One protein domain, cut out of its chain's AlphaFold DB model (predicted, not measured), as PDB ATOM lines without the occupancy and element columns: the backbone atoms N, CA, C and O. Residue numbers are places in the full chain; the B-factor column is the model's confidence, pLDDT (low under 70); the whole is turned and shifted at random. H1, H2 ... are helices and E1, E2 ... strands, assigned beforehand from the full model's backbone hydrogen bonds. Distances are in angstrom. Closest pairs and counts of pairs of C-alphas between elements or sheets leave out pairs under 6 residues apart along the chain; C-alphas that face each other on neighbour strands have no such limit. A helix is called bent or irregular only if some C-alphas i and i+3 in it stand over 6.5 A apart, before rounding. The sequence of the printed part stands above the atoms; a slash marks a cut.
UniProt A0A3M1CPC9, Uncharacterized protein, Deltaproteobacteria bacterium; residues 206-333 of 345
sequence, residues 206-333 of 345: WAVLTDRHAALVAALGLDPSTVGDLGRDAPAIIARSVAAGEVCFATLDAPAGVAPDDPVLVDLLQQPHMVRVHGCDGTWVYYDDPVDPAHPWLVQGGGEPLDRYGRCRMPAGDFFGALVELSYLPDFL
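Overview. This is residues 206 to 333 of the 345 residues of an uncharacterized protein of Deltaproteobacteria bacterium (UniProt A0A3M1CPC9). A strongly twisted wall of six strands has helices H2 and H5 packed over one face. H1 reaches outward past the E1 end of the sheet, H3 lies off the sheet after E2, and small H4 sits near edge strand E5. The printed part has 128 residues with five named helices and six named strands, in the order E1 H1 H2 E2 H3 E3 E4 H4 E5 H5 E6; the sheet order is E1 E6 E2 E3 E4 E5, all antiparallel. The class is mixed, helices and strands; the whole is compact, with a radius of gyration of the C-alphas of 15.1 A and spans of 46 by 33 by 24 A.

Along the chain. The sheet holds E1, residues 207 to 210, E6, 323 to 328, 13.4 A, E2, 248 to 252, 12.5 A, E3, 273 to 280, 19.0 A, E4, 284 to 288, 13.3 A, and E5, 311 to 315, 14.1 A. E1 begins at C-alpha 207 (127.974, 180.922, 65.749) and E6 ends at C-alpha 328 (133.287, 181.255, 66.842). E3 bends by 58 degrees at residue 276. The helices are H2, residues 230 to 243, 19.1 A, H1, 211 to 219, 13.3 A, H5, 316 to 322, 9.9 A, H3, 263 to 269, 10.1 A, and H4, 298 to 301. H2 and H3 are irregular: C-alphas 232 and 235 are 7.2 A apart, and C-alphas 264 and 267 are 7.4 A apart.

Arrangement. N 209 and O 326 of E1 and E6 are 2.9 A apart, within hydrogen-bond range, as are N 327 and O 249 of E6 and E2 at 2.8 A, N 275 and O 250 of E2 and E3 at 2.8 A, N 286 and O 279 of hairpin E3 and E4 at 2.8 A, and N 312 and O 287 of E4 and E5 at 2.8 A. H2 and H5 lie on the same face, making two layers, helices on one face of a sheet. H2 has a height over the sheet of 7.6 A. H2 and H5 only just touch, with 3 pairs of C-alphas within 8 A, the closest being Gly 231 and Phe 320 at 7.1 A. H1 and H2, a helical hairpin, only just touch, with 3 such pairs, the closest being Asp 211 and Leu 230 at 5.7 A. E1, H1 H2 and E2 form a split strand-helix-strand unit, two strands running the same way with E6 between them, its crossover right-handed. H1 and H4 only graze the sheet; H3 is not on it. Every O i to N i+4 pair is within hydrogen-bond range in H5, but 4 of 5 in H1, 8 of 10 in H2 and 1 of 3 in H3, where 2 of 4 O i to N i+3 pairs are; H4 is too short for such a pair.

Size, cuts and confidence. The C-alphas farthest apart are those of Gly 221 and Arg 308, 47.6 A. The printed part has no cut and no long link. Its mean pLDDT is 91.3; residues 258 and 298 to 300 are under 70.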
ATOM      1  N   TRP A 206     128.470 185.135  63.429       96.06
ATOM      2  CA  TRP A 206     129.073 184.330  64.484       96.06
ATOM      3  C   TRP A 206     128.131 183.187  64.847       96.06
ATOM      4  O   TRP A 206     126.917 183.269  64.680       96.06
ATOM      5  N   ALA A 207     128.710 182.067  65.255       95.44
ATOM      6  CA  ALA A 207     127.974 180.922  65.749       95.44
ATOM      7  C   ALA A 207     128.394 180.625  67.175       95.44
ATOM      8  O   ALA A 207     129.538 180.853  67.571       95.44
ATOM      9  N   VAL A 208     127.463 180.021  67.899       95.25
ATOM     10  CA  VAL A 208     127.635 179.672  69.295       95.25
ATOM     11  C   VAL A 208     127.495 178.181  69.508       95.25
ATOM     12  O   VAL A 208     126.667 177.494  68.901       95.25
ATOM     13  N   LEU A 209     128.323 177.680  70.412       94.88
ATOM     14  CA  LEU A 209     128.259 176.333  70.929       94.88
ATOM     15  C   LEU A 209     128.117 176.403  72.448       94.88
ATOM     16  O   LEU A 209     128.911 177.068  73.101       94.88
ATOM     17  N   THR A 210     127.111 175.726  72.998       95.19
ATOM     18  CA  THR A 210     126.836 175.691  74.442       95.19
ATOM     19  C   THR A 210     126.712 174.251  74.919       95.19
ATOM     20  O   THR A 210     126.340 173.357  74.149       95.19
ATOM     21  N   ASP A 211     126.975 174.017  76.198       88.50
ATOM     22  CA  ASP A 211     126.718 172.733  76.856       88.50
ATOM     23  C   ASP A 211     125.214 172.366  76.870       88.50
ATOM     24  O   ASP A 211     124.836 171.190  76.793       88.50
ATOM     25  N   ARG A 212     124.332 173.372  76.849       89.38
ATOM     26  CA  ARG A 212     122.872 173.215  76.762       89.38
ATOM     27  C   ARG A 212     122.417 172.602  75.440       89.38
ATOM     28  O   ARG A 212     121.384 171.925  75.416       89.38
ATOM     29  N   HIS A 213     123.169 172.783  74.348       87.12
ATOM     30  CA  HIS A 213     122.830 172.183  73.055       87.12
ATOM     31  C   HIS A 213     122.793 170.655  73.130       87.12
ATOM     32  O   HIS A 213     121.855 170.051  72.611       87.12
ATOM     33  N   ALA A 214     123.735 170.022  73.835       83.62
ATOM     34  CA  ALA A 214     123.758 168.569  73.990       83.62
ATOM     35  C   ALA A 214     122.510 168.052  74.731       83.62
ATOM     36  O   ALA A 214     121.897 167.062  74.321       83.62
ATOM     37  N   ALA A 215     122.082 168.761  75.783       86.75
ATOM     38  CA  ALA A 215     120.870 168.426  76.525       86.75
ATOM     39  C   ALA A 215     119.609 168.547  75.651       86.75
ATOM     40  O   ALA A 215     118.744 167.668  75.684       86.75
ATOM     41  N   LEU A 216     119.522 169.597  74.828       89.81
ATOM     42  CA  LEU A 216     118.411 169.793  73.897       89.81
ATOM     43  C   LEU A 216     118.382 168.716  72.802       89.81
ATOM     44  O   LEU A 216     117.327 168.145  72.531       89.81
ATOM     45  N   VAL A 217     119.533 168.399  72.203       89.94
ATOM     46  CA  VAL A 217     119.687 167.331  71.199       89.94
ATOM     47  C   VAL A 217     119.198 165.995  71.747       89.94
ATOM     48  O   VAL A 217     118.400 165.316  71.096       89.94
ATOM     49  N   ALA A 218     119.608 165.652  72.972       89.75
ATOM     50  CA  ALA A 218     119.152 164.447  73.653       89.75
ATOM     51  C   ALA A 218     117.636 164.471  73.910       89.75
ATOM     52  O   ALA A 218     116.953 163.482  73.642       89.75
ATOM     53  N   ALA A 219     117.092 165.601  74.376       93.00
ATOM     54  CA  ALA A 219     115.662 165.757  74.642       93.00
ATOM     55  C   ALA A 219     114.795 165.634  73.375       93.00
ATOM     56  O   ALA A 219     113.674 165.129  73.440       93.00
ATOM     57  N   LEU A 220     115.314 166.065  72.223       95.06
ATOM     58  CA  LEU A 220     114.642 165.975  70.925       95.06
ATOM     59  C   LEU A 220     114.852 164.627  70.213       95.06
ATOM     60  O   LEU A 220     114.251 164.398  69.163       95.06
ATOM     61  N   GLY A 221     115.688 163.734  70.754       94.62
ATOM     62  CA  GLY A 221     116.021 162.456  70.119       94.62
ATOM     63  C   GLY A 221     116.766 162.612  68.789       94.62
ATOM     64  O   GLY A 221     116.653 161.749  67.918       94.62
ATOM     65  N   LEU A 222     117.488 163.723  68.614       93.12
ATOM     66  CA  LEU A 222     118.333 163.962  67.447       93.12
ATOM     67  C   LEU A 222     119.637 163.166  67.575       93.12
ATOM     68  O   LEU A 222     120.104 162.900  68.681       93.12
ATOM     69  N   ASP A 223     120.233 162.794  66.444       90.94
ATOM     70  CA  ASP A 223     121.543 162.140  66.426       90.94
ATOM     71  C   ASP A 223     122.628 163.136  66.888       90.94
ATOM     72  O   ASP A 223     122.879 164.119  66.178       90.94
ATOM     73  N   PRO A 224     123.313 162.900  68.029       89.25
ATOM     74  CA  PRO A 224     124.324 163.820  68.548       89.25
ATOM     75  C   PRO A 224     125.526 164.028  67.625       89.25
ATOM     76  O   PRO A 224     126.271 164.990  67.801       89.25
ATOM     77  N   SER A 225     125.743 163.149  66.643       89.56
ATOM     78  CA  SER A 225     126.801 163.319  65.640       89.56
ATOM     79  C   SER A 225     126.462 164.355  64.563       89.56
ATOM     80  O   SER A 225     127.347 164.791  63.829       89.56
ATOM     81  N   THR A 226     125.192 164.763  64.473       88.12
ATOM     82  CA  THR A 226     124.690 165.705  63.457       88.12
ATOM     83  C   THR A 226     124.569 167.140  63.959       88.12
ATOM     84  O   THR A 226     124.249 168.036  63.180       88.12
ATOM     85  N   VAL A 227     124.831 167.370  65.245       91.00
ATOM     86  CA  VAL A 227     124.751 168.681  65.895       91.00
ATOM     87  C   VAL A 227     126.072 168.956  66.598       91.00
ATOM     88  O   VAL A 227     126.728 168.022  67.058       91.00
ATOM     89  N   GLY A 228     126.474 170.225  66.656       92.75
ATOM     90  CA  GLY A 228     127.661 170.631  67.402       92.75
ATOM     91  C   GLY A 228     127.550 170.247  68.880       92.75
ATOM     92  O   GLY A 228     126.490 170.394  69.486       92.75
ATOM     93  N   ASP A 229     128.653 169.781  69.453       94.50
ATOM     94  CA  ASP A 229     128.794 169.437  70.867       94.50
ATOM     95  C   ASP A 229     130.010 170.164  71.446       94.50
ATOM     96  O   ASP A 229     131.110 170.059  70.902       94.50
ATOM     97  N   LEU A 230     129.817 170.919  72.532       95.62
ATOM     98  CA  LEU A 230     130.865 171.769  73.099       95.62
ATOM     99  C   LEU A 230     132.108 170.971  73.500       95.62
ATOM    100  O   LEU A 230     133.211 171.306  73.072       95.62
ATOM    101  N   GLY A 231     131.935 169.884  74.255       94.31
ATOM    102  CA  GLY A 231     133.054 169.080  74.748       94.31
ATOM    103  C   GLY A 231     133.825 168.374  73.630       94.31
ATOM    104  O   GLY A 231     135.047 168.245  73.695       94.31
ATOM    105  N   ARG A 232     133.127 167.934  72.580       94.75
ATOM    106  CA  ARG A 232     133.722 167.252  71.426       94.75
ATOM    107  C   ARG A 232     134.376 168.219  70.443       94.75
ATOM    108  O   ARG A 232     135.474 167.940  69.960       94.75
ATOM    109  N   ASP A 233     133.697 169.312  70.102       96.56
ATOM    110  CA  ASP A 233     134.039 170.123  68.932       96.56
ATOM    111  C   ASP A 233     134.868 171.367  69.285       96.56
ATOM    112  O   ASP A 233     135.669 171.804  68.449       96.56
ATOM    113  N   ALA A 234     134.758 171.909  70.508       97.12
ATOM    114  CA  ALA A 234     135.472 173.127  70.905       97.12
ATOM    115  C   ALA A 234     136.998 173.051  70.720       97.12
ATOM    116  O   ALA A 234     137.549 173.990  70.136       97.12
ATOM    117  N   PRO A 235     137.707 171.962  71.100       97.62
ATOM    118  CA  PRO A 235     139.155 171.894  70.904       97.62
ATOM    119  C   PRO A 235     139.562 172.035  69.436       97.62
ATOM    120  O   PRO A 235     140.516 172.739  69.106       97.62
ATOM    121  N   ALA A 236     138.810 171.398  68.537       97.00
ATOM    122  CA  ALA A 236     139.088 171.442  67.110       97.00
ATOM    123  C   ALA A 236     138.714 172.798  66.489       97.00
ATOM    124  O   ALA A 236     139.428 173.269  65.606       97.00
ATOM    125  N   ILE A 237     137.626 173.429  66.950       97.75
ATOM    126  CA  ILE A 237     137.236 174.786  66.540       97.75
ATOM    127  C   ILE A 237     138.332 175.779  66.937       97.75
ATOM    128  O   ILE A 237     138.872 176.444  66.058       97.75
ATOM    129  N   ILE A 238     138.724 175.821  68.215       98.00
ATOM    130  CA  ILE A 238     139.762 176.738  68.713       98.00
ATOM    131  C   ILE A 238     141.077 176.534  67.959       98.00
ATOM    132  O   ILE A 238     141.657 177.500  67.467       98.00
ATOM    133  N   ALA A 239     141.532 175.285  67.811       97.44
ATOM    134  CA  ALA A 239     142.775 174.996  67.101       97.44
ATOM    135  C   ALA A 239     142.742 175.487  65.642       97.44
ATOM    136  O   ALA A 239     143.724 176.059  65.166       97.44
ATOM    137  N   ARG A 240     141.618 175.304  64.932       97.69
ATOM    138  CA  ARG A 240     141.453 175.791  63.553       97.69
ATOM    139  C   ARG A 240     141.387 177.314  63.478       97.69
ATOM    140  O   ARG A 240     142.071 177.877  62.626       97.69
ATOM    141  N   SER A 241     140.619 177.962  64.356       97.62
ATOM    142  CA  SER A 241     140.518 179.425  64.419       97.62
ATOM    143  C   SER A 241     141.894 180.048  64.630       97.62
ATOM    144  O   SER A 241     142.347 180.837  63.804       97.62
ATOM    145  N   VAL A 242     142.619 179.604  65.661       96.94
ATOM    146  CA  VAL A 242     143.964 180.101  65.984       96.94
ATOM    147  C   VAL A 242     144.943 179.848  64.835       96.94
ATOM    148  O   VAL A 242     145.704 180.742  64.471       96.94
ATOM    149  N   ALA A 243     144.916 178.662  64.216       97.00
ATOM    150  CA  ALA A 243     145.779 178.352  63.073       97.00
ATOM    151  C   ALA A 243     145.487 179.233  61.842       97.00
ATOM    152  O   ALA A 243     146.394 179.509  61.057       97.00
ATOM    153  N   ALA A 244     144.245 179.696  61.685       97.06
ATOM    154  CA  ALA A 244     143.844 180.663  60.666       97.06
ATOM    155  C   ALA A 244     144.144 182.123  61.063       97.06
ATOM    156  O   ALA A 244     143.864 183.042  60.293       97.06
ATOM    157  N   GLY A 245     144.714 182.347  62.251       96.62
ATOM    158  CA  GLY A 245     144.927 183.674  62.812       96.62
ATOM    159  C   GLY A 245     143.631 184.362  63.234       96.62
ATOM    160  O   GLY A 245     143.632 185.578  63.368       96.62
ATOM    161  N   GLU A 246     142.540 183.629  63.430       97.06
ATOM    162  CA  GLU A 246     141.272 184.115  63.982       97.06
ATOM    163  C   GLU A 246     141.210 183.858  65.497       97.06
ATOM    164  O   GLU A 246     142.058 183.163  66.060       97.06
ATOM    165  N   VAL A 247     140.214 184.438  66.165       96.88
ATOM    166  CA  VAL A 247     139.984 184.265  67.609       96.88
ATOM    167  C   VAL A 247     138.672 183.532  67.861       96.88
ATOM    168  O   VAL A 247     137.786 183.519  67.004       96.88
ATOM    169  N   CYS A 248     138.545 182.955  69.050       97.81
ATOM    170  CA  CYS A 248     137.259 182.540  69.606       97.81
ATOM    171  C   CYS A 248     136.999 183.310  70.901       97.81
ATOM    172  O   CYS A 248     137.943 183.774  71.544       97.81
ATOM    173  N   PHE A 249     135.740 183.381  71.312       98.19
ATOM    174  CA  PHE A 249     135.361 183.893  72.624       98.19
ATOM    175  C   PHE A 249     134.783 182.745  73.431       98.19
ATOM    176  O   PHE A 249     133.913 182.028  72.946       98.19
ATOM    177  N   ALA A 250     135.330 182.520  74.615       97.31
ATOM    178  CA  ALA A 250     134.987 181.393  75.463       97.31
ATOM    179  C   ALA A 250     134.404 181.915  76.770       97.31
ATOM    180  O   ALA A 250     135.053 182.720  77.430       97.31
ATOM    181  N   THR A 251     133.230 181.430  77.156       96.31
ATOM    182  CA  THR A 251     132.705 181.639  78.508       96.31
ATOM    183  C   THR A 251     133.157 180.475  79.373       96.31
ATOM    184  O   THR A 251     132.911 179.309  79.042       96.31
ATOM    185  N   LEU A 252     133.840 180.787  80.469       94.81
ATOM    186  CA  LEU A 252     134.307 179.819  81.453       94.81
ATOM    187  C   LEU A 252     133.437 179.920  82.705       94.81
ATOM    188  O   LEU A 252     133.113 181.022  83.138       94.81
ATOM    189  N   ASP A 253     133.068 178.784  83.287       92.94
ATOM    190  CA  ASP A 253     132.422 178.754  84.597       92.94
ATOM    191  C   ASP A 253     133.446 179.007  85.709       92.94
ATOM    192  O   ASP A 253     134.627 178.653  85.598       92.94
ATOM    193  N   ALA A 254     132.987 179.608  86.803       83.69
ATOM    194  CA  ALA A 254     133.838 179.861  87.952       83.69
ATOM    195  C   ALA A 254     134.222 178.534  88.632       83.69
ATOM    196  O   ALA A 254     133.355 177.697  88.906       83.69
ATOM    197  N   PRO A 255     135.505 178.318  88.976       77.94
ATOM    198  CA  PRO A 255     135.893 177.146  89.748       77.94
ATOM    199  C   PRO A 255     135.154 177.129  91.096       77.94
ATOM    200  O   PRO A 255     135.224 178.069  91.891       77.94
ATOM    201  N   ALA A 256     134.442 176.034  91.371       79.44
ATOM    202  CA  ALA A 256     133.648 175.903  92.587       79.44
ATOM    203  C   ALA A 256     134.507 176.041  93.859       79.44
ATOM    204  O   ALA A 256     135.569 175.432  93.987       79.44
ATOM    205  N   GLY A 257     133.996 176.779  94.850       75.56
ATOM    206  CA  GLY A 257     134.617 176.893  96.177       75.56
ATOM    207  C   GLY A 257     135.694 177.971  96.300       75.56
ATOM    208  O   GLY A 257     136.369 178.039  97.328       75.56
ATOM    209  N   VAL A 258     135.833 178.821  95.289       69.81
ATOM    210  CA  VAL A 258     136.705 179.987  95.323       69.81
ATOM    211  C   VAL A 258     135.922 181.197  95.837       69.81
ATOM    212  O   VAL A 258     134.967 181.644  95.209       69.81
ATOM    213  N   ALA A 259     136.305 181.714  97.005       74.06
ATOM    214  CA  ALA A 259     135.776 182.971  97.530       74.06
ATOM    215  C   ALA A 259     136.829 184.072  97.324       74.06
ATOM    216  O   ALA A 259     137.951 183.896  97.805       74.06
ATOM    217  N   PRO A 260     136.511 185.181  96.632       77.25
ATOM    218  CA  PRO A 260     137.439 186.299  96.543       77.25
ATOM    219  C   PRO A 260     137.685 186.940  97.904       77.25
ATOM    220  O   PRO A 260     136.778 187.056  98.730       77.25
ATOM    221  N   ASP A 261     138.912 187.421  98.094       80.00
ATOM    222  CA  ASP A 261     139.286 188.213  99.266       80.00
ATOM    223  C   ASP A 261     138.702 189.640  99.213       80.00
ATOM    224  O   ASP A 261     138.499 190.259 100.261       80.00
ATOM    225  N   ASP A 262     138.425 190.173  98.013       83.06
ATOM    226  CA  ASP A 262     137.804 191.492  97.844       83.06
ATOM    227  C   ASP A 262     136.273 191.359  97.712       83.06
ATOM    228  O   ASP A 262     135.793 190.754  96.750       83.06
ATOM    229  N   PRO A 263     135.479 191.935  98.636       82.88
ATOM    230  CA  PRO A 263     134.022 191.890  98.567       82.88
ATOM    231  C   PRO A 263     133.439 192.550  97.312       82.88
ATOM    232  O   PRO A 263     132.345 192.172  96.910       82.88
ATOM    233  N   VAL A 264     134.146 193.501  96.684       82.12
ATOM    234  CA  VAL A 264     133.705 194.141  95.427       82.12
ATOM    235  C   VAL A 264     133.676 193.131  94.275       82.12
ATOM    236  O   VAL A 264     132.903 193.280  93.339       82.12
ATOM    237  N   LEU A 265     134.490 192.081  94.367       85.00
ATOM    238  CA  LEU A 265     134.643 191.074  93.327       85.00
ATOM    239  C   LEU A 265     133.721 189.866  93.509       85.00
ATOM    240  O   LEU A 265     133.616 189.058  92.595       85.00
ATOM    241  N   VAL A 266     133.059 189.704  94.659       85.69
ATOM    242  CA  VAL A 266     132.294 188.481  94.978       85.69
ATOM    243  C   VAL A 266     131.271 188.147  93.903       85.69
ATOM    244  O   VAL A 266     131.261 187.018  93.419       85.69
ATOM    245  N   ASP A 267     130.462 189.124  93.503       85.25
ATOM    246  CA  ASP A 267     129.402 188.890  92.526       85.25
ATOM    247  C   ASP A 267     129.965 188.686  91.116       85.25
ATOM    248  O   ASP A 267     129.436 187.870  90.364       85.25
ATOM    249  N   LEU A 268     131.061 189.375  90.776       86.69
ATOM    250  CA  LEU A 268     131.728 189.254  89.479       86.69
ATOM    251  C   LEU A 268     132.375 187.873  89.307       86.69
ATOM    252  O   LEU A 268     132.163 187.212  88.297       86.69
ATOM    253  N   LEU A 269     133.136 187.409  90.303       84.00
ATOM    254  CA  LEU A 269     133.917 186.170  90.191       84.00
ATOM    255  C   LEU A 269     133.084 184.894  90.359       84.00
ATOM    256  O   LEU A 269     133.614 183.800  90.165       84.00
ATOM    257  N   GLN A 270     131.817 185.016  90.755       86.69
ATOM    258  CA  GLN A 270     130.871 183.898  90.842       86.69
ATOM    259  C   GLN A 270     130.056 183.698  89.563       86.69
ATOM    260  O   GLN A 270     129.305 182.727  89.473       86.69
ATOM    261  N   GLN A 271     130.173 184.607  88.597       89.44
ATOM    262  CA  GLN A 271     129.480 184.508  87.322       89.44
ATOM    263  C   GLN A 271     130.374 183.823  86.282       89.44
ATOM    264  O   GLN A 271     131.601 183.941  86.355       89.44
ATOM    265  N   PRO A 272     129.778 183.119  85.303       92.75
ATOM    266  CA  PRO A 272     130.502 182.726  84.109       92.75
ATOM    267  C   PRO A 272     131.130 183.956  83.456       92.75
ATOM    268  O   PRO A 272     130.523 185.027  83.409       92.75
ATOM    269  N   HIS A 273     132.343 183.804  82.949       94.25
ATOM    270  CA  HIS A 273     133.130 184.940  82.492       94.25
ATOM    271  C   HIS A 273     133.777 184.663  81.152       94.25
ATOM    272  O   HIS A 273     134.324 183.587  80.895       94.25
ATOM    273  N   MET A 274     133.681 185.662  80.283       96.44
ATOM    274  CA  MET A 274     134.111 185.556  78.905       96.44
ATOM    275  C   MET A 274     135.567 185.975  78.745       96.44
ATOM    276  O   MET A 274     135.973 187.047  79.191       96.44
ATOM    277  N   VAL A 275     136.330 185.147  78.038       97.00
ATOM    278  CA  VAL A 275     137.721 185.396  77.662       97.00
ATOM    279  C   VAL A 275     137.895 185.331  76.148       97.00
ATOM    280  O   VAL A 275     137.183 184.609  75.439       97.00
ATOM    281  N   ARG A 276     138.895 186.046  75.632       97.69
ATOM    282  CA  ARG A 276     139.273 185.998  74.214       97.69
ATOM    283  C   ARG A 276     140.390 184.980  74.018       97.69
ATOM    284  O   ARG A 276     141.512 185.195  74.460       97.69
ATOM    285  N   VAL A 277     140.120 183.890  73.305       98.12
ATOM    286  CA  VAL A 277     141.112 182.848  73.014       98.12
ATOM    287  C   VAL A 277     141.907 183.207  71.763       98.12
ATOM    288  O   VAL A 277     141.342 183.377  70.680       98.12
ATOM    289  N   HIS A 278     143.230 183.273  71.903       96.94
ATOM    290  CA  HIS A 278     144.143 183.669  70.828       96.94
ATOM    291  C   HIS A 278     145.287 182.665  70.588       96.94
ATOM    292  O   HIS A 278     146.127 182.887  69.715       96.94
ATOM    293  N   GLY A 279     145.353 181.561  71.342       97.56
ATOM    294  CA  GLY A 279     146.371 180.526  71.150       97.56
ATOM    295  C   GLY A 279     145.981 179.161  71.719       97.56
ATOM    296  O   GLY A 279     145.283 179.077  72.723       97.56
ATOM    297  N   CYS A 280     146.468 178.079  71.106       97.44
ATOM    298  CA  CYS A 280     146.413 176.726  71.668       97.44
ATOM    299  C   CYS A 280     147.532 175.857  71.071       97.44
ATOM    300  O   CYS A 280     147.693 175.824  69.852       97.44
ATOM    301  N   ASP A 281     148.294 175.149  71.911       96.94
ATOM    302  CA  ASP A 281     149.385 174.251  71.479       96.94
ATOM    303  C   ASP A 281     149.120 172.763  71.796       96.94
ATOM    304  O   ASP A 281     150.006 171.915  71.689       96.94
ATOM    305  N   GLY A 282     147.885 172.444  72.199       94.94
ATOM    306  CA  GLY A 282     147.453 171.113  72.631       94.94
ATOM    307  C   GLY A 282     147.767 170.789  74.095       94.94
ATOM    308  O   GLY A 282     147.129 169.904  74.659       94.94
ATOM    309  N   THR A 283     148.695 171.513  74.728       97.44
ATOM    310  CA  THR A 283     148.955 171.426  76.175       97.44
ATOM    311  C   THR A 283     148.321 172.596  76.916       97.44
ATOM    312  O   THR A 283     147.745 172.407  77.985       97.44
ATOM    313  N   TRP A 284     148.394 173.786  76.330       97.88
ATOM    314  CA  TRP A 284     147.925 175.043  76.888       97.88
ATOM    315  C   TRP A 284     146.931 175.724  75.952       97.88
ATOM    316  O   TRP A 284     147.037 175.631  74.723       97.88
ATOM    317  N   VAL A 285     145.990 176.444  76.551       97.81
ATOM    318  CA  VAL A 285     145.153 177.448  75.888       97.81
ATOM    319  C   VAL A 285     145.618 178.820  76.361       97.81
ATOM    320  O   VAL A 285     145.835 179.014  77.553       97.81
ATOM    321  N   TYR A 286     145.791 179.750  75.425       97.50
ATOM    322  CA  TYR A 286     146.231 181.124  75.661       97.50
ATOM    323  C   TYR A 286     145.076 182.076  75.372       97.50
ATOM    324  O   TYR A 286     144.446 181.983  74.309       97.50
ATOM    325  N   TYR A 287     144.800 182.971  76.311       97.38
ATOM    326  CA  TYR A 287     143.646 183.855  76.251       97.38
ATOM    327  C   TYR A 287     143.924 185.195  76.934       97.38
ATOM    328  O   TYR A 287     144.798 185.285  77.798       97.38
ATOM    329  N   ASP A 288     143.158 186.216  76.563       95.81
ATOM    330  CA  ASP A 288     143.089 187.476  77.300       95.81
ATOM    331  C   ASP A 288     141.936 187.401  78.307       95.81
ATOM    332  O   ASP A 288     140.795 187.108  77.932       95.81
ATOM    333  N   ASP A 289     142.247 187.652  79.576       95.31
ATOM    334  CA  ASP A 289     141.283 187.833  80.657       95.31
ATOM    335  C   ASP A 289     140.944 189.330  80.780       95.31
ATOM    336  O   ASP A 289     141.840 190.123  81.084       95.31
ATOM    337  N   PRO A 290     139.692 189.746  80.518       94.94
ATOM    338  CA  PRO A 290     139.306 191.150  80.596       94.94
ATOM    339  C   PRO A 290     139.223 191.708  82.029       94.94
ATOM    340  O   PRO A 290     139.157 192.935  82.169       94.94
ATOM    341  N   VAL A 291     139.251 190.871  83.080       92.12
ATOM    342  CA  VAL A 291     139.316 191.351  84.476       92.12
ATOM    343  C   VAL A 291     140.617 192.111  84.711       92.12
ATOM    344  O   VAL A 291     141.646 191.843  84.093       92.12
ATOM    345  N   ASP A 292     140.573 193.072  85.633       85.19
ATOM    346  CA  ASP A 292     141.765 193.739  86.146       85.19
ATOM    347  C   ASP A 292     142.906 192.731  86.445       85.19
ATOM    348  O   ASP A 292     142.763 191.869  87.322       85.19
ATOM    349  N   PRO A 293     144.065 192.835  85.764       83.06
ATOM    350  CA  PRO A 293     145.181 191.908  85.948       83.06
ATOM    351  C   PRO A 293     145.774 191.901  87.365       83.06
ATOM    352  O   PRO A 293     146.481 190.956  87.721       83.06
ATOM    353  N   ALA A 294     145.523 192.934  88.180       83.81
ATOM    354  CA  ALA A 294     145.910 192.954  89.592       83.81
ATOM    355  C   ALA A 294     145.029 192.042  90.465       83.81
ATOM    356  O   ALA A 294     145.422 191.688  91.580       83.81
ATOM    357  N   HIS A 295     143.872 191.628  89.948       83.44
ATOM    358  CA  HIS A 295     142.885 190.779  90.609       83.44
ATOM    359  C   HIS A 295     142.512 189.579  89.727       83.44
ATOM    360  O   HIS A 295     141.350 189.422  89.348       83.44
ATOM    361  N   PRO A 296     143.481 188.721  89.369       72.06
ATOM    362  CA  PRO A 296     143.267 187.745  88.316       72.06
ATOM    363  C   PRO A 296     142.278 186.661  88.770       72.06
ATOM    364  O   PRO A 296     142.529 185.927  89.729       72.06
ATOM    365  N   TRP A 297     141.159 186.554  88.052       71.56
ATOM    366  CA  TRP A 297     140.049 185.653  88.365       71.56
ATOM    367  C   TRP A 297     140.435 184.173  88.215       71.56
ATOM    368  O   TRP A 297     140.162 183.348  89.089       71.56
ATOM    369  N   LEU A 298     141.151 183.833  87.136       68.94
ATOM    370  CA  LEU A 298     141.403 182.438  86.748       68.94
ATOM    371  C   LEU A 298     142.633 181.790  87.381       68.94
ATOM    372  O   LEU A 298     142.855 180.596  87.172       68.94
ATOM    373  N   VAL A 299     143.414 182.509  88.192       66.38
ATOM    374  CA  VAL A 299     144.588 181.910  88.861       66.38
ATOM    375  C   VAL A 299     144.174 180.770  89.787       66.38
ATOM    376  O   VAL A 299     144.879 179.774  89.928       66.38
ATOM    377  N   GLN A 300     142.985 180.875  90.374       67.19
ATOM    378  CA  GLN A 300     142.453 179.856  91.272       67.19
ATOM    379  C   GLN A 300     141.871 178.644  90.517       67.19
ATOM    380  O   GLN A 300     141.753 177.572  91.103       67.19
ATOM    381  N   GLY A 301     141.594 178.784  89.215       70.56
ATOM    382  CA  GLY A 301     141.135 177.719  88.314       70.56
ATOM    383  C   GLY A 301     142.246 177.040  87.504       70.56
ATOM    384  O   GLY A 301     141.945 176.348  86.539       70.56
ATOM    385  N   GLY A 302     143.523 177.253  87.851       83.62
ATOM    386  CA  GLY A 302     144.669 176.693  87.117       83.62
ATOM    387  C   GLY A 302     145.220 177.593  86.005       83.62
ATOM    388  O   GLY A 302     146.131 177.187  85.284       83.62
ATOM    389  N   GLY A 303     144.699 178.814  85.864       89.12
ATOM    390  CA  GLY A 303     145.255 179.831  84.979       89.12
ATOM    391  C   GLY A 303     146.587 180.391  85.492       89.12
ATOM    392  O   GLY A 303     146.825 180.517  86.691       89.12
ATOM    393  N   GLU A 304     147.461 180.770  84.570       93.12
ATOM    394  CA  GLU A 304     148.744 181.413  84.831       93.12
ATOM    395  C   GLU A 304     148.815 182.741  84.061       93.12
ATOM    396  O   GLU A 304     148.754 182.719  82.825       93.12
ATOM    397  N   PRO A 305     148.977 183.891  84.740       93.12
ATOM    398  CA  PRO A 305     149.165 185.166  84.068       93.12
ATOM    399  C   PRO A 305     150.539 185.185  83.392       93.12
ATOM    400  O   PRO A 305     151.558 184.807  83.975       93.12
ATOM    401  N   LEU A 306     150.563 185.628  82.143       93.75
ATOM    402  CA  LEU A 306     151.756 185.755  81.311       93.75
ATOM    403  C   LEU A 306     152.315 187.173  81.323       93.75
ATOM    404  O   LEU A 306     153.520 187.362  81.156       93.75
ATOM    405  N   ASP A 307     151.452 188.166  81.522       92.56
ATOM    406  CA  ASP A 307     151.846 189.558  81.630       92.56
ATOM    407  C   ASP A 307     150.882 190.370  82.511       92.56
ATOM    408  O   ASP A 307     149.920 189.864  83.083       92.56
ATOM    409  N   ARG A 308     151.182 191.664  82.643       89.81
ATOM    410  CA  ARG A 308     150.376 192.640  83.392       89.81
ATOM    411  C   ARG A 308     149.173 193.179  82.607       89.81
ATOM    412  O   ARG A 308     148.588 194.174  83.023       89.81
ATOM    413  N   TYR A 309     148.898 192.627  81.429       89.31
ATOM    414  CA  TYR A 309     147.848 193.059  80.508       89.31
ATOM    415  C   TYR A 309     146.684 192.070  80.458       89.31
ATOM    416  O   TYR A 309     145.797 192.225  79.633       89.31
ATOM    417  N   GLY A 310     146.670 191.078  81.350       90.88
ATOM    418  CA  GLY A 310     145.607 190.080  81.396       90.88
ATOM    419  C   GLY A 310     145.822 188.940  80.406       90.88
ATOM    420  O   GLY A 310     144.957 188.076  80.296       90.88
ATOM    421  N   ARG A 311     146.976 188.865  79.716       94.88
ATOM    422  CA  ARG A 311     147.294 187.651  78.959       94.88
ATOM    423  C   ARG A 311     147.554 186.527  79.930       94.88
ATOM    424  O   ARG A 311     148.395 186.642  80.821       94.88
ATOM    425  N   CYS A 312     146.883 185.420  79.699       95.56
ATOM    426  CA  CYS A 312     146.912 184.250  80.545       95.56
ATOM    427  C   CYS A 312     147.130 182.995  79.700       95.56
ATOM    428  O   CYS A 312     146.987 182.979  78.473       95.56
ATOM    429  N   ARG A 313     147.473 181.909  80.382       96.44
ATOM    430  CA  ARG A 313     147.356 180.556  79.844       96.44
ATOM    431  C   ARG A 313     146.737 179.628  80.870       96.44
ATOM    432  O   ARG A 313     146.888 179.851  82.059       96.44
ATOM    433  N   MET A 314     146.111 178.552  80.422       95.94
ATOM    434  CA  MET A 314     145.580 177.500  81.290       95.94
ATOM    435  C   MET A 314     145.860 176.129  80.663       95.94
ATOM    436  O   MET A 314     145.875 176.038  79.426       95.94
ATOM    437  N   PRO A 315     146.110 175.065  81.453       96.06
ATOM    438  CA  PRO A 315     146.207 173.719  80.908       96.06
ATOM    439  C   PRO A 315     144.944 173.396  80.111       96.06
ATOM    440  O   PRO A 315     143.832 173.654  80.563       96.06
ATOM    441  N   ALA A 316     145.098 172.824  78.917       96.44
ATOM    442  CA  ALA A 316     143.979 172.622  78.000       96.44
ATOM    443  C   ALA A 316     142.853 171.786  78.629       96.44
ATOM    444  O   ALA A 316     141.681 172.092  78.434       96.44
ATOM    445  N   GLY A 317     143.200 170.764  79.420       95.38
ATOM    446  CA  GLY A 317     142.219 169.947  80.137       95.38
ATOM    447  C   GLY A 317     141.368 170.750  81.124       95.38
ATOM    448  O   GLY A 317     140.156 170.554  81.157       95.38
ATOM    449  N   ASP A 318     141.983 171.674  81.863       94.06
ATOM    450  CA  ASP A 318     141.284 172.524  82.831       94.06
ATOM    451  C   ASP A 318     140.419 173.561  82.100       94.06
ATOM    452  O   ASP A 318     139.242 173.716  82.416       94.06
ATOM    453  N   PHE A 319     140.956 174.172  81.036       95.75
ATOM    454  CA  PHE A 319     140.230 175.142  80.211       95.75
ATOM    455  C   PHE A 319     138.967 174.534  79.597       95.75
ATOM    456  O   PHE A 319     137.878 175.082  79.740       95.75
ATOM    457  N   PHE A 320     139.085 173.376  78.940       95.62
ATOM    458  CA  PHE A 320     137.932 172.695  78.347       95.62
ATOM    459  C   PHE A 320     136.989 172.096  79.394       95.62
ATOM    460  O   PHE A 320     135.820 171.885  79.089       95.62
ATOM    461  N   GLY A 321     137.476 171.828  80.608       94.06
ATOM    462  CA  GLY A 321     136.640 171.420  81.735       94.06
ATOM    463  C   GLY A 321     135.788 172.558  82.304       94.06
ATOM    464  O   GLY A 321     134.701 172.290  82.804       94.06
ATOM    465  N   ALA A 322     136.264 173.804  82.210       94.19
ATOM    466  CA  ALA A 322     135.545 175.005  82.641       94.19
ATOM    467  C   ALA A 322     134.697 175.647  81.530       94.19
ATOM    468  O   ALA A 322     133.851 176.489  81.813       94.19
ATOM    469  N   LEU A 323     134.926 175.285  80.265       95.50
ATOM    470  CA  LEU A 323     134.239 175.867  79.115       95.50
ATOM    471  C   LEU A 323     132.743 175.527  79.118       95.50
ATOM    472  O   LEU A 323     132.372 174.363  78.971       95.50
ATOM    473  N   VAL A 324     131.892 176.551  79.198       95.81
ATOM    474  CA  VAL A 324     130.425 176.410  79.124       95.81
ATOM    475  C   VAL A 324     129.841 176.941  77.818       95.81
ATOM    476  O   VAL A 324     128.797 176.463  77.368       95.81
ATOM    477  N   GLU A 325     130.533 177.877  77.162       96.19
ATOM    478  CA  GLU A 325     130.097 178.465  75.893       96.19
ATOM    479  C   GLU A 325     131.290 178.848  75.013       96.19
ATOM    480  O   GLU A 325     132.369 179.183  75.503       96.19
ATOM    481  N   LEU A 326     131.090 178.820  73.696       97.50
ATOM    482  CA  LEU A 326     132.082 179.220  72.706       97.50
ATOM    483  C   LEU A 326     131.404 179.953  71.544       97.50
ATOM    484  O   LEU A 326     130.665 179.321  70.788       97.50
ATOM    485  N   SER A 327     131.721 181.235  71.351       97.62
ATOM    486  CA  SER A 327     131.425 181.977  70.117       97.62
ATOM    487  C   SER A 327     132.600 181.864  69.141       97.62
ATOM    488  O   SER A 327     133.770 182.062  69.497       97.62
ATOM    489  N   TYR A 328     132.303 181.527  67.888       97.50
ATOM    490  CA  TYR A 328     133.287 181.255  66.842       97.50
ATOM    491  C   TYR A 328     132.735 181.596  65.452       97.50
ATOM    492  O   TYR A 328     131.533 181.743  65.246       97.50
ATOM    493  N   LEU A 329     133.622 181.694  64.463       97.06
ATOM    494  CA  LEU A 329     133.211 181.878  63.072       97.06
ATOM    495  C   LEU A 329     132.724 180.540  62.484       97.06
ATOM    496  O   LEU A 329     133.473 179.560  62.556       97.06
ATOM    497  N   PRO A 330     131.534 180.481  61.855       96.44
ATOM    498  CA  PRO A 330     130.896 179.224  61.443       96.44
ATOM    499  C   PRO A 330     131.768 178.291  60.591       96.44
ATOM    500  O   PRO A 330     131.680 177.072  60.728       96.44
ATOM    501  N   ASP A 331     132.659 178.852  59.765       96.38
ATOM    502  CA  ASP A 331     133.582 178.112  58.890       96.38
ATOM    503  C   ASP A 331     134.511 177.144  59.649       96.38
ATOM    504  O   ASP A 331     135.086 176.223  59.059       96.38
ATOM    505  N   PHE A 332     134.665 177.326  60.964       96.00
ATOM    506  CA  PHE A 332     135.502 176.476  61.802       96.00
ATOM    507  C   PHE A 332     134.777 175.283  62.415       96.00
ATOM    508  O   PHE A 332     135.460 174.435  62.993       96.00
ATOM    509  N   LEU A 333     133.457 175.140  62.263       94.25
ATOM    510  CA  LEU A 333     132.753 173.905  62.613       94.25
ATOM    511  C   LEU A 333     132.697 172.970  61.398       94.25
ATOM    512  O   LEU A 333     132.153 173.301  60.350       94.25
TER     513      LEU A 333